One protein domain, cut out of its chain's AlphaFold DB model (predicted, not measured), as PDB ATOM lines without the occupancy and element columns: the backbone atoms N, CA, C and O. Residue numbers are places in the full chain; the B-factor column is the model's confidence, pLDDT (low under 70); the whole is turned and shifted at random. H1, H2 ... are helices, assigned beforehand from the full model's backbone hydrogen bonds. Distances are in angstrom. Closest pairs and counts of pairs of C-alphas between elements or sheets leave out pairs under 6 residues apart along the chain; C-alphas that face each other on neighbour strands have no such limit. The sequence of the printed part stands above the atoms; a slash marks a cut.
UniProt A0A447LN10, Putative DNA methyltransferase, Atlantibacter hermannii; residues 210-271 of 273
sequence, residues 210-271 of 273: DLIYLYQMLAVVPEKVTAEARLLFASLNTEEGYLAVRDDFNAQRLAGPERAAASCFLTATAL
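Overview. This is residues 210 to 271 of the 273 residues of the protein "Putative DNA methyltransferase" of Atlantibacter hermannii (UniProt A0A447LN10). Three helices, H1, H2 and H3, follow one another round a fourth, H4, which fills the middle of the ring they begin to draw. Each of the three packs on H4 at a slant, and they hardly meet among themselves. The printed part has 62 residues, with four named helices in the order H1, H2, H3, H4 and no named strand, and its class is all helix. It is compact, with a radius of gyration of the C-alphas of 10.6 A, and spans 31 by 22 by 19 A.

Along the chain. H1 is residues 210 to 220, 15.1 A long from first to last C-alpha, and begins at C-alpha 210 at (-0.174, 8.962, 6.178). H2 is residues 222 to 235, 20.1 A long. H3 is residues 239 to 250, 16.4 A long, from C-alpha 239 at (11.768, 19.228, 21.556). H4 is residues 256 to 269, 20.2 A long, and ends at C-alpha 269 at (9.803, 10.576, 19.112).

Arrangement. H4 is the hub, touching three helices in mostly crossed packing, with no shallow tilt. H1 touches it at a steep tilt of 57 degrees, opposite ways; their closest C-alphas, of Leu 214 and Ala 260, are 4.5 A apart. H2 touches it at a steep tilt of 48 degrees, the same way, closest at the C-alphas of Ala 229 and Ala 261, 4.5 A. H3 and H4 form a helical hairpin at 43 degrees, closest at the C-alphas of Phe 249 and Arg 259, 6.5 A. H1 and H2 are close but not clearly touching, with the C-alphas of Leu 218 and Val 225 closest at 6.6 A. H1 and H3 are apart. In H1, H2, H3 and H4 every O i to N i+4 pair is within hydrogen-bond range.

Size, cuts and confidence. The two C-alphas farthest apart, of Val 220 and Glu 239, are 30.7 A apart. The printed part has no cut, and its three links are tight. Mean pLDDT of the printed part is 91.4; Leu 271 is under 70.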
ATOM      1  N   ASP A 210      -1.613   8.702   6.054       92.12
ATOM      2  CA  ASP A 210      -0.174   8.962   6.178       92.12
ATOM      3  C   ASP A 210       0.618   7.673   6.428       92.12
ATOM      4  O   ASP A 210       1.702   7.491   5.873       92.12
ATOM      5  N   LEU A 211       0.052   6.734   7.193       94.31
ATOM      6  CA  LEU A 211       0.632   5.405   7.391       94.31
ATOM      7  C   LEU A 211       0.705   4.627   6.070       94.31
ATOM      8  O   LEU A 211       1.743   4.055   5.734       94.31
ATOM      9  N   ILE A 212      -0.394   4.602   5.310       93.19
ATOM     10  CA  ILE A 212      -0.420   3.936   4.002       93.19
ATOM     11  C   ILE A 212       0.558   4.608   3.039       93.19
ATOM     12  O   ILE A 212       1.291   3.915   2.331       93.19
ATOM     13  N   TYR A 213       0.631   5.935   3.059       89.00
ATOM     14  CA  TYR A 213       1.567   6.692   2.243       89.00
ATOM     15  C   TYR A 213       3.031   6.381   2.589       89.00
ATOM     16  O   TYR A 213       3.845   6.172   1.693       89.00
ATOM     17  N   LEU A 214       3.362   6.251   3.876       94.00
ATOM     18  CA  LEU A 214       4.679   5.808   4.335       94.00
ATOM     19  C   LEU A 214       5.044   4.426   3.774       94.00
ATOM     20  O   LEU A 214       6.128   4.267   3.209       94.00
ATOM     21  N   TYR A 215       4.147   3.437   3.856       93.12
ATOM     22  CA  TYR A 215       4.398   2.117   3.265       93.12
ATOM     23  C   TYR A 215       4.586   2.177   1.745       93.12
ATOM     24  O   TYR A 215       5.474   1.512   1.213       93.12
ATOM     25  N   GLN A 216       3.789   2.986   1.042       88.62
ATOM     26  CA  GLN A 216       3.933   3.182  -0.402       88.62
ATOM     27  C   GLN A 216       5.287   3.806  -0.755       88.62
ATOM     28  O   GLN A 216       5.970   3.317  -1.652       88.62
ATOM     29  N   MET A 217       5.715   4.843  -0.033       87.56
ATOM     30  CA  MET A 217       7.014   5.480  -0.267       87.56
ATOM     31  C   MET A 217       8.177   4.538   0.041       87.56
ATOM     32  O   MET A 217       9.139   4.503  -0.720       87.56
ATOM     33  N   LEU A 218       8.080   3.717   1.089       89.12
ATOM     34  CA  LEU A 218       9.080   2.684   1.377       89.12
ATOM     35  C   LEU A 218       9.124   1.583   0.309       89.12
ATOM     36  O   LEU A 218      10.185   1.017   0.071       89.12
ATOM     37  N   ALA A 219       8.004   1.286  -0.352       84.38
ATOM     38  CA  ALA A 219       7.975   0.323  -1.449       84.38
ATOM     39  C   ALA A 219       8.595   0.874  -2.747       84.38
ATOM     40  O   ALA A 219       9.144   0.101  -3.529       84.38
ATOM     41  N   VAL A 220       8.502   2.189  -2.984       83.06
ATOM     42  CA  VAL A 220       8.926   2.825  -4.246       83.06
ATOM     43  C   VAL A 220      10.326   3.445  -4.154       83.06
ATOM     44  O   VAL A 220      11.120   3.291  -5.076       83.06
ATOM     45  N   VAL A 221      10.646   4.140  -3.058       85.44
ATOM     46  CA  VAL A 221      11.907   4.886  -2.849       85.44
ATOM     47  C   VAL A 221      12.468   4.698  -1.424       85.44
ATOM     48  O   VAL A 221      12.669   5.675  -0.694       85.44
ATOM     49  N   PRO A 222      12.763   3.453  -0.996       88.62
ATOM     50  CA  PRO A 222      13.187   3.153   0.378       88.62
ATOM     51  C   PRO A 222      14.459   3.890   0.803       88.62
ATOM     52  O   PRO A 222      14.563   4.350   1.940       88.62
ATOM     53  N   GLU A 223      15.426   4.019  -0.105       91.81
ATOM     54  CA  GLU A 223      16.727   4.642   0.158       91.81
ATOM     55  C   GLU A 223      16.576   6.123   0.506       91.81
ATOM     56  O   GLU A 223      17.138   6.579   1.502       91.81
ATOM     57  N   LYS A 224      15.750   6.851  -0.259       89.56
ATOM     58  CA  LYS A 224      15.486   8.271  -0.014       89.56
ATOM     59  C   LYS A 224      14.751   8.468   1.307       89.56
ATOM     60  O   LYS A 224      15.212   9.244   2.132       89.56
ATOM     61  N   VAL A 225      13.673   7.717   1.557       91.62
ATOM     62  CA  VAL A 225      12.931   7.803   2.833       91.62
ATOM     63  C   VAL A 225      13.850   7.512   4.024       91.62
ATOM     64  O   VAL A 225      13.805   8.212   5.032       91.62
ATOM     65  N   THR A 226      14.720   6.506   3.901       93.31
ATOM     66  CA  THR A 226      15.677   6.142   4.955       93.31
ATOM     67  C   THR A 226      16.721   7.235   5.180       93.31
ATOM     68  O   THR A 226      17.065   7.514   6.329       93.31
ATOM     69  N   ALA A 227      17.231   7.854   4.113       95.38
ATOM     70  CA  ALA A 227      18.191   8.951   4.205       95.38
ATOM     71  C   ALA A 227      17.579  10.178   4.897       95.38
ATOM     72  O   ALA A 227      18.153  10.663   5.871       95.38
ATOM     73  N   GLU A 228      16.390  10.609   4.468       94.56
ATOM     74  CA  GLU A 228      15.669  11.731   5.085       94.56
ATOM     75  C   GLU A 228      15.356  11.446   6.559       94.56
ATOM     76  O   GLU A 228      15.629  12.267   7.432       94.56
ATOM     77  N   ALA A 229      14.866  10.242   6.876       95.62
ATOM     78  CA  ALA A 229      14.571   9.869   8.256       95.62
ATOM     79  C   ALA A 229      15.830   9.931   9.132       95.62
ATOM     80  O   ALA A 229      15.791  10.486  10.228       95.62
ATOM     81  N   ARG A 230      16.969   9.416   8.646       95.88
ATOM     82  CA  ARG A 230      18.250   9.492   9.367       95.88
ATOM     83  C   ARG A 230      18.670  10.930   9.651       95.88
ATOM     84  O   ARG A 230      19.162  11.177  10.746       95.88
ATOM     85  N   LEU A 231      18.471  11.849   8.704       94.81
ATOM     86  CA  LEU A 231      18.755  13.268   8.917       94.81
ATOM     87  C   LEU A 231      17.889  13.823  10.049       94.81
ATOM     88  O   LEU A 231      18.444  14.352  11.003       94.81
ATOM     89  N   LEU A 232      16.571  13.596  10.014       95.12
ATOM     90  CA  LEU A 232      15.656  14.047  11.072       95.12
ATOM     91  C   LEU A 232      16.066  13.522  12.460       95.12
ATOM     92  O   LEU A 232      16.154  14.292  13.412       95.12
ATOM     93  N   PHE A 233      16.379  12.226  12.578       94.31
ATOM     94  CA  PHE A 233      16.819  11.635  13.848       94.31
ATOM     95  C   PHE A 233      18.189  12.141  14.321       94.31
ATOM     96  O   PHE A 233      18.446  12.145  15.522       94.31
ATOM     97  N   ALA A 234      19.075  12.533  13.404       94.81
ATOM     98  CA  ALA A 234      20.409  13.012  13.746       94.81
ATOM     99  C   ALA A 234      20.427  14.499  14.122       94.81
ATOM    100  O   ALA A 234      21.160  14.877  15.033       94.81
ATOM    101  N   SER A 235      19.653  15.339  13.426       92.88
ATOM    102  CA  SER A 235      19.727  16.800  13.563       92.88
ATOM    103  C   SER A 235      18.559  17.431  14.314       92.88
ATOM    104  O   SER A 235      18.740  18.510  14.869       92.88
ATOM    105  N   LEU A 236      17.385  16.791  14.355       92.25
ATOM    106  CA  LEU A 236      16.149  17.387  14.884       92.25
ATOM    107  C   LEU A 236      15.547  16.613  16.062       92.25
ATOM    108  O   LEU A 236      14.401  16.852  16.430       92.25
ATOM    109  N   ASN A 237      16.302  15.707  16.687       91.50
ATOM    110  CA  ASN A 237      15.857  14.949  17.860       91.50
ATOM    111  C   ASN A 237      15.941  15.769  19.168       91.50
ATOM    112  O   ASN A 237      16.524  15.323  20.158       91.50
ATOM    113  N   THR A 238      15.385  16.980  19.146       93.12
ATOM    114  CA  THR A 238      15.134  17.847  20.308       93.12
ATOM    115  C   THR A 238      13.647  18.207  20.347       93.12
ATOM    116  O   THR A 238      12.931  17.966  19.373       93.12
ATOM    117  N   GLU A 239      13.164  18.782  21.449       93.50
ATOM    118  CA  GLU A 239      11.768  19.228  21.556       93.50
ATOM    119  C   GLU A 239      11.429  20.257  20.464       93.50
ATOM    120  O   GLU A 239      10.435  20.116  19.750       93.50
ATOM    121  N   GLU A 240      12.304  21.240  20.246       94.50
ATOM    122  CA  GLU A 240      12.123  22.281  19.230       94.50
ATOM    123  C   GLU A 240      12.134  21.694  17.814       94.50
ATOM    124  O   GLU A 240      11.304  22.062  16.980       94.50
ATOM    125  N   GLY A 241      13.043  20.749  17.547       94.88
ATOM    126  CA  GLY A 241      13.108  20.041  16.272       94.88
ATOM    127  C   GLY A 241      11.856  19.203  16.015       94.88
ATOM    128  O   GLY A 241      11.305  19.236  14.913       94.88
ATOM    129  N   TYR A 242      11.346  18.516  17.040       94.88
ATOM    130  CA  TYR A 242      10.090  17.776  16.963       94.88
ATOM    131  C   TYR A 242       8.907  18.684  16.623       94.88
ATOM    132  O   TYR A 242       8.146  18.377  15.702       94.88
ATOM    133  N   LEU A 243       8.765  19.808  17.330       95.56
ATOM    134  CA  LEU A 243       7.690  20.771  17.094       95.56
ATOM    135  C   LEU A 243       7.761  21.358  15.679       95.56
ATOM    136  O   LEU A 243       6.741  21.383  14.994       95.56
ATOM    137  N   ALA A 244       8.955  21.724  15.204       95.69
ATOM    138  CA  ALA A 244       9.148  22.236  13.848       95.69
ATOM    139  C   ALA A 244       8.724  21.217  12.773       95.69
ATOM    140  O   ALA A 244       7.933  21.536  11.885       95.69
ATOM    141  N   VAL A 245       9.179  19.961  12.889       96.00
ATOM    142  CA  VAL A 245       8.803  18.892  11.945       96.00
ATOM    143  C   VAL A 245       7.300  18.616  11.994       96.00
ATOM    144  O   VAL A 245       6.676  18.399  10.955       96.00
ATOM    145  N   ARG A 246       6.696  18.636  13.189       96.00
ATOM    146  CA  ARG A 246       5.252  18.441  13.370       96.00
ATOM    147  C   ARG A 246       4.452  19.544  12.683       96.00
ATOM    148  O   ARG A 246       3.448  19.250  12.034       96.00
ATOM    149  N   ASP A 247       4.890  20.788  12.814       96.88
ATOM    150  CA  ASP A 247       4.202  21.937  12.236       96.88
ATOM    151  C   ASP A 247       4.272  21.910  10.702       96.88
ATOM    152  O   ASP A 247       3.243  22.076  10.044       96.88
ATOM    153  N   ASP A 248       5.429  21.585  10.118       96.19
ATOM    154  CA  ASP A 248       5.563  21.425   8.663       96.19
ATOM    155  C   ASP A 248       4.795  20.213   8.119       96.19
ATOM    156  O   ASP A 248       4.194  20.282   7.037       96.19
ATOM    157  N   PHE A 249       4.748  19.115   8.880       95.75
ATOM    158  CA  PHE A 249       3.950  17.938   8.545       95.75
ATOM    159  C   PHE A 249       2.449  18.259   8.514       95.75
ATOM    160  O   PHE A 249       1.757  17.909   7.549       95.75
ATOM    161  N   ASN A 250       1.948  18.960   9.535       93.69
ATOM    162  CA  ASN A 250       0.545  19.367   9.646       93.69
ATOM    163  C   ASN A 250       0.165  20.428   8.606       93.69
ATOM    164  O   ASN A 250      -0.937  20.385   8.062       93.69
ATOM    165  N   ALA A 251       1.085  21.339   8.282       94.75
ATOM    166  CA  ALA A 251       0.910  22.351   7.242       94.75
ATOM    167  C   ALA A 251       1.066  21.800   5.810       94.75
ATOM    168  O   ALA A 251       0.967  22.570   4.856       94.75
ATOM    169  N   GLN A 252       1.312  20.493   5.649       90.19
ATOM    170  CA  GLN A 252       1.499  19.818   4.357       90.19
ATOM    171  C   GLN A 252       2.621  20.425   3.493       90.19
ATOM    172  O   GLN A 252       2.522  20.457   2.269       90.19
ATOM    173  N   ARG A 253       3.708  20.897   4.118       89.25
ATOM    174  CA  ARG A 253       4.837  21.534   3.410       89.25
ATOM    175  C   ARG A 253       5.907  20.562   2.914       89.25
ATOM    176  O   ARG A 253       6.789  20.964   2.165       89.25
ATOM    177  N   LEU A 254       5.836  19.303   3.336       87.69
ATOM    178  CA  LEU A 254       6.836  18.277   3.040       87.69
ATOM    179  C   LEU A 254       6.500  17.530   1.745       87.69
ATOM    180  O   LEU A 254       5.354  17.115   1.547       87.69
ATOM    181  N   ALA A 255       7.501  17.299   0.890       81.06
ATOM    182  CA  ALA A 255       7.332  16.483  -0.309       81.06
ATOM    183  C   ALA A 255       7.174  14.994   0.050       81.06
ATOM    184  O   ALA A 255       7.424  14.582   1.175       81.06
ATOM    185  N   GLY A 256       6.779  14.149  -0.907       83.75
ATOM    186  CA  GLY A 256       6.387  12.759  -0.627       83.75
ATOM    187  C   GLY A 256       7.355  11.946   0.258       83.75
ATOM    188  O   GLY A 256       6.967  11.507   1.344       83.75
ATOM    189  N   PRO A 257       8.627  11.772  -0.145       88.31
ATOM    190  CA  PRO A 257       9.612  11.040   0.657       88.31
ATOM    191  C   PRO A 257       9.916  11.698   2.012       88.31
ATOM    192  O   PRO A 257      10.075  10.996   3.008       88.31
ATOM    193  N   GLU A 258       9.945  13.032   2.059       90.31
ATOM    194  CA  GLU A 258      10.181  13.820   3.278       90.31
ATOM    195  C   GLU A 258       9.011  13.673   4.258       90.31
ATOM    196  O   GLU A 258       9.218  13.469   5.450       90.31
ATOM    197  N   ARG A 259       7.770  13.685   3.759       91.31
ATOM    198  CA  ARG A 259       6.553  13.464   4.545       91.31
ATOM    199  C   ARG A 259       6.529  12.058   5.135       91.31
ATOM    200  O   ARG A 259       6.193  11.898   6.306       91.31
ATOM    201  N   ALA A 260       6.903  11.041   4.357       92.31
ATOM    202  CA  ALA A 260       7.016   9.670   4.853       92.31
ATOM    203  C   ALA A 260       8.078   9.564   5.963       92.31
ATOM    204  O   ALA A 260       7.810   9.012   7.033       92.31
ATOM    205  N   ALA A 261       9.254  10.156   5.751       95.38
ATOM    206  CA  ALA A 261      10.307  10.215   6.758       95.38
ATOM    207  C   ALA A 261       9.857  10.944   8.036       95.38
ATOM    208  O   ALA A 261      10.048  10.424   9.136       95.38
ATOM    209  N   ALA A 262       9.188  12.091   7.896       95.06
ATOM    210  CA  ALA A 262       8.634  12.852   9.010       95.06
ATOM    211  C   ALA A 262       7.569  12.063   9.779       95.06
ATOM    212  O   ALA A 262       7.607  12.036  11.003       95.06
ATOM    213  N   SER A 263       6.672  11.339   9.098       93.81
ATOM    214  CA  SER A 263       5.692  10.461   9.757       93.81
ATOM    215  C   SER A 263       6.371   9.396  10.632       93.81
ATOM    216  O   SER A 263       5.975   9.178  11.783       93.81
ATOM    217  N   CYS A 264       7.441   8.775  10.123       93.00
ATOM    218  CA  CYS A 264       8.246   7.818  10.880       93.00
ATOM    219  C   CYS A 264       8.940   8.473  12.085       93.00
ATOM    220  O   CYS A 264       8.919   7.912  13.182       93.00
ATOM    221  N   PHE A 265       9.539   9.650  11.886       94.56
ATOM    222  CA  PHE A 265      10.211  10.416  12.933       94.56
ATOM    223  C   PHE A 265       9.244  10.786  14.062       94.56
ATOM    224  O   PHE A 265       9.463  10.380  15.200       94.56
ATOM    225  N   LEU A 266       8.128  11.442  13.730       93.94
ATOM    226  CA  LEU A 266       7.123  11.893  14.695       93.94
ATOM    227  C   LEU A 266       6.550  10.724  15.507       93.94
ATOM    228  O   LEU A 266       6.440  10.807  16.726       93.94
ATOM    229  N   THR A 267       6.251   9.593  14.857       90.62
ATOM    230  CA  THR A 267       5.729   8.396  15.546       90.62
ATOM    231  C   THR A 267       6.743   7.804  16.534       90.62
ATOM    232  O   THR A 267       6.366   7.231  17.559       90.62
ATOM    233  N   ALA A 268       8.039   7.917  16.244       88.00
ATOM    234  CA  ALA A 268       9.091   7.361  17.087       88.00
ATOM    235  C   ALA A 268       9.443   8.251  18.288       88.00
ATOM    236  O   ALA A 268       9.802   7.709  19.341       88.00
ATOM    237  N   THR A 269       9.346   9.575  18.133       86.62
ATOM    238  CA  THR A 269       9.803  10.576  19.112       86.62
ATOM    239  C   THR A 269       8.677  11.204  19.937       86.62
ATOM    240  O   THR A 269       8.966  11.766  20.987       86.62
ATOM    241  N   ALA A 270       7.401  11.020  19.577       77.94
ATOM    242  CA  ALA A 270       6.245  11.619  20.266       77.94
ATOM    243  C   ALA A 270       6.086  11.302  21.771       77.94
ATOM    244  O   ALA A 270       5.271  11.933  22.430       77.94
ATOM    245  N   LEU A 271       6.802  10.311  22.318       63.81
ATOM    246  CA  LEU A 271       6.804   9.997  23.760       63.81
ATOM    247  C   LEU A 271       8.016  10.582  24.509       63.81
ATOM    248  O   LEU A 271       8.129  10.388  25.716       63.81
TER     249      LEU A 271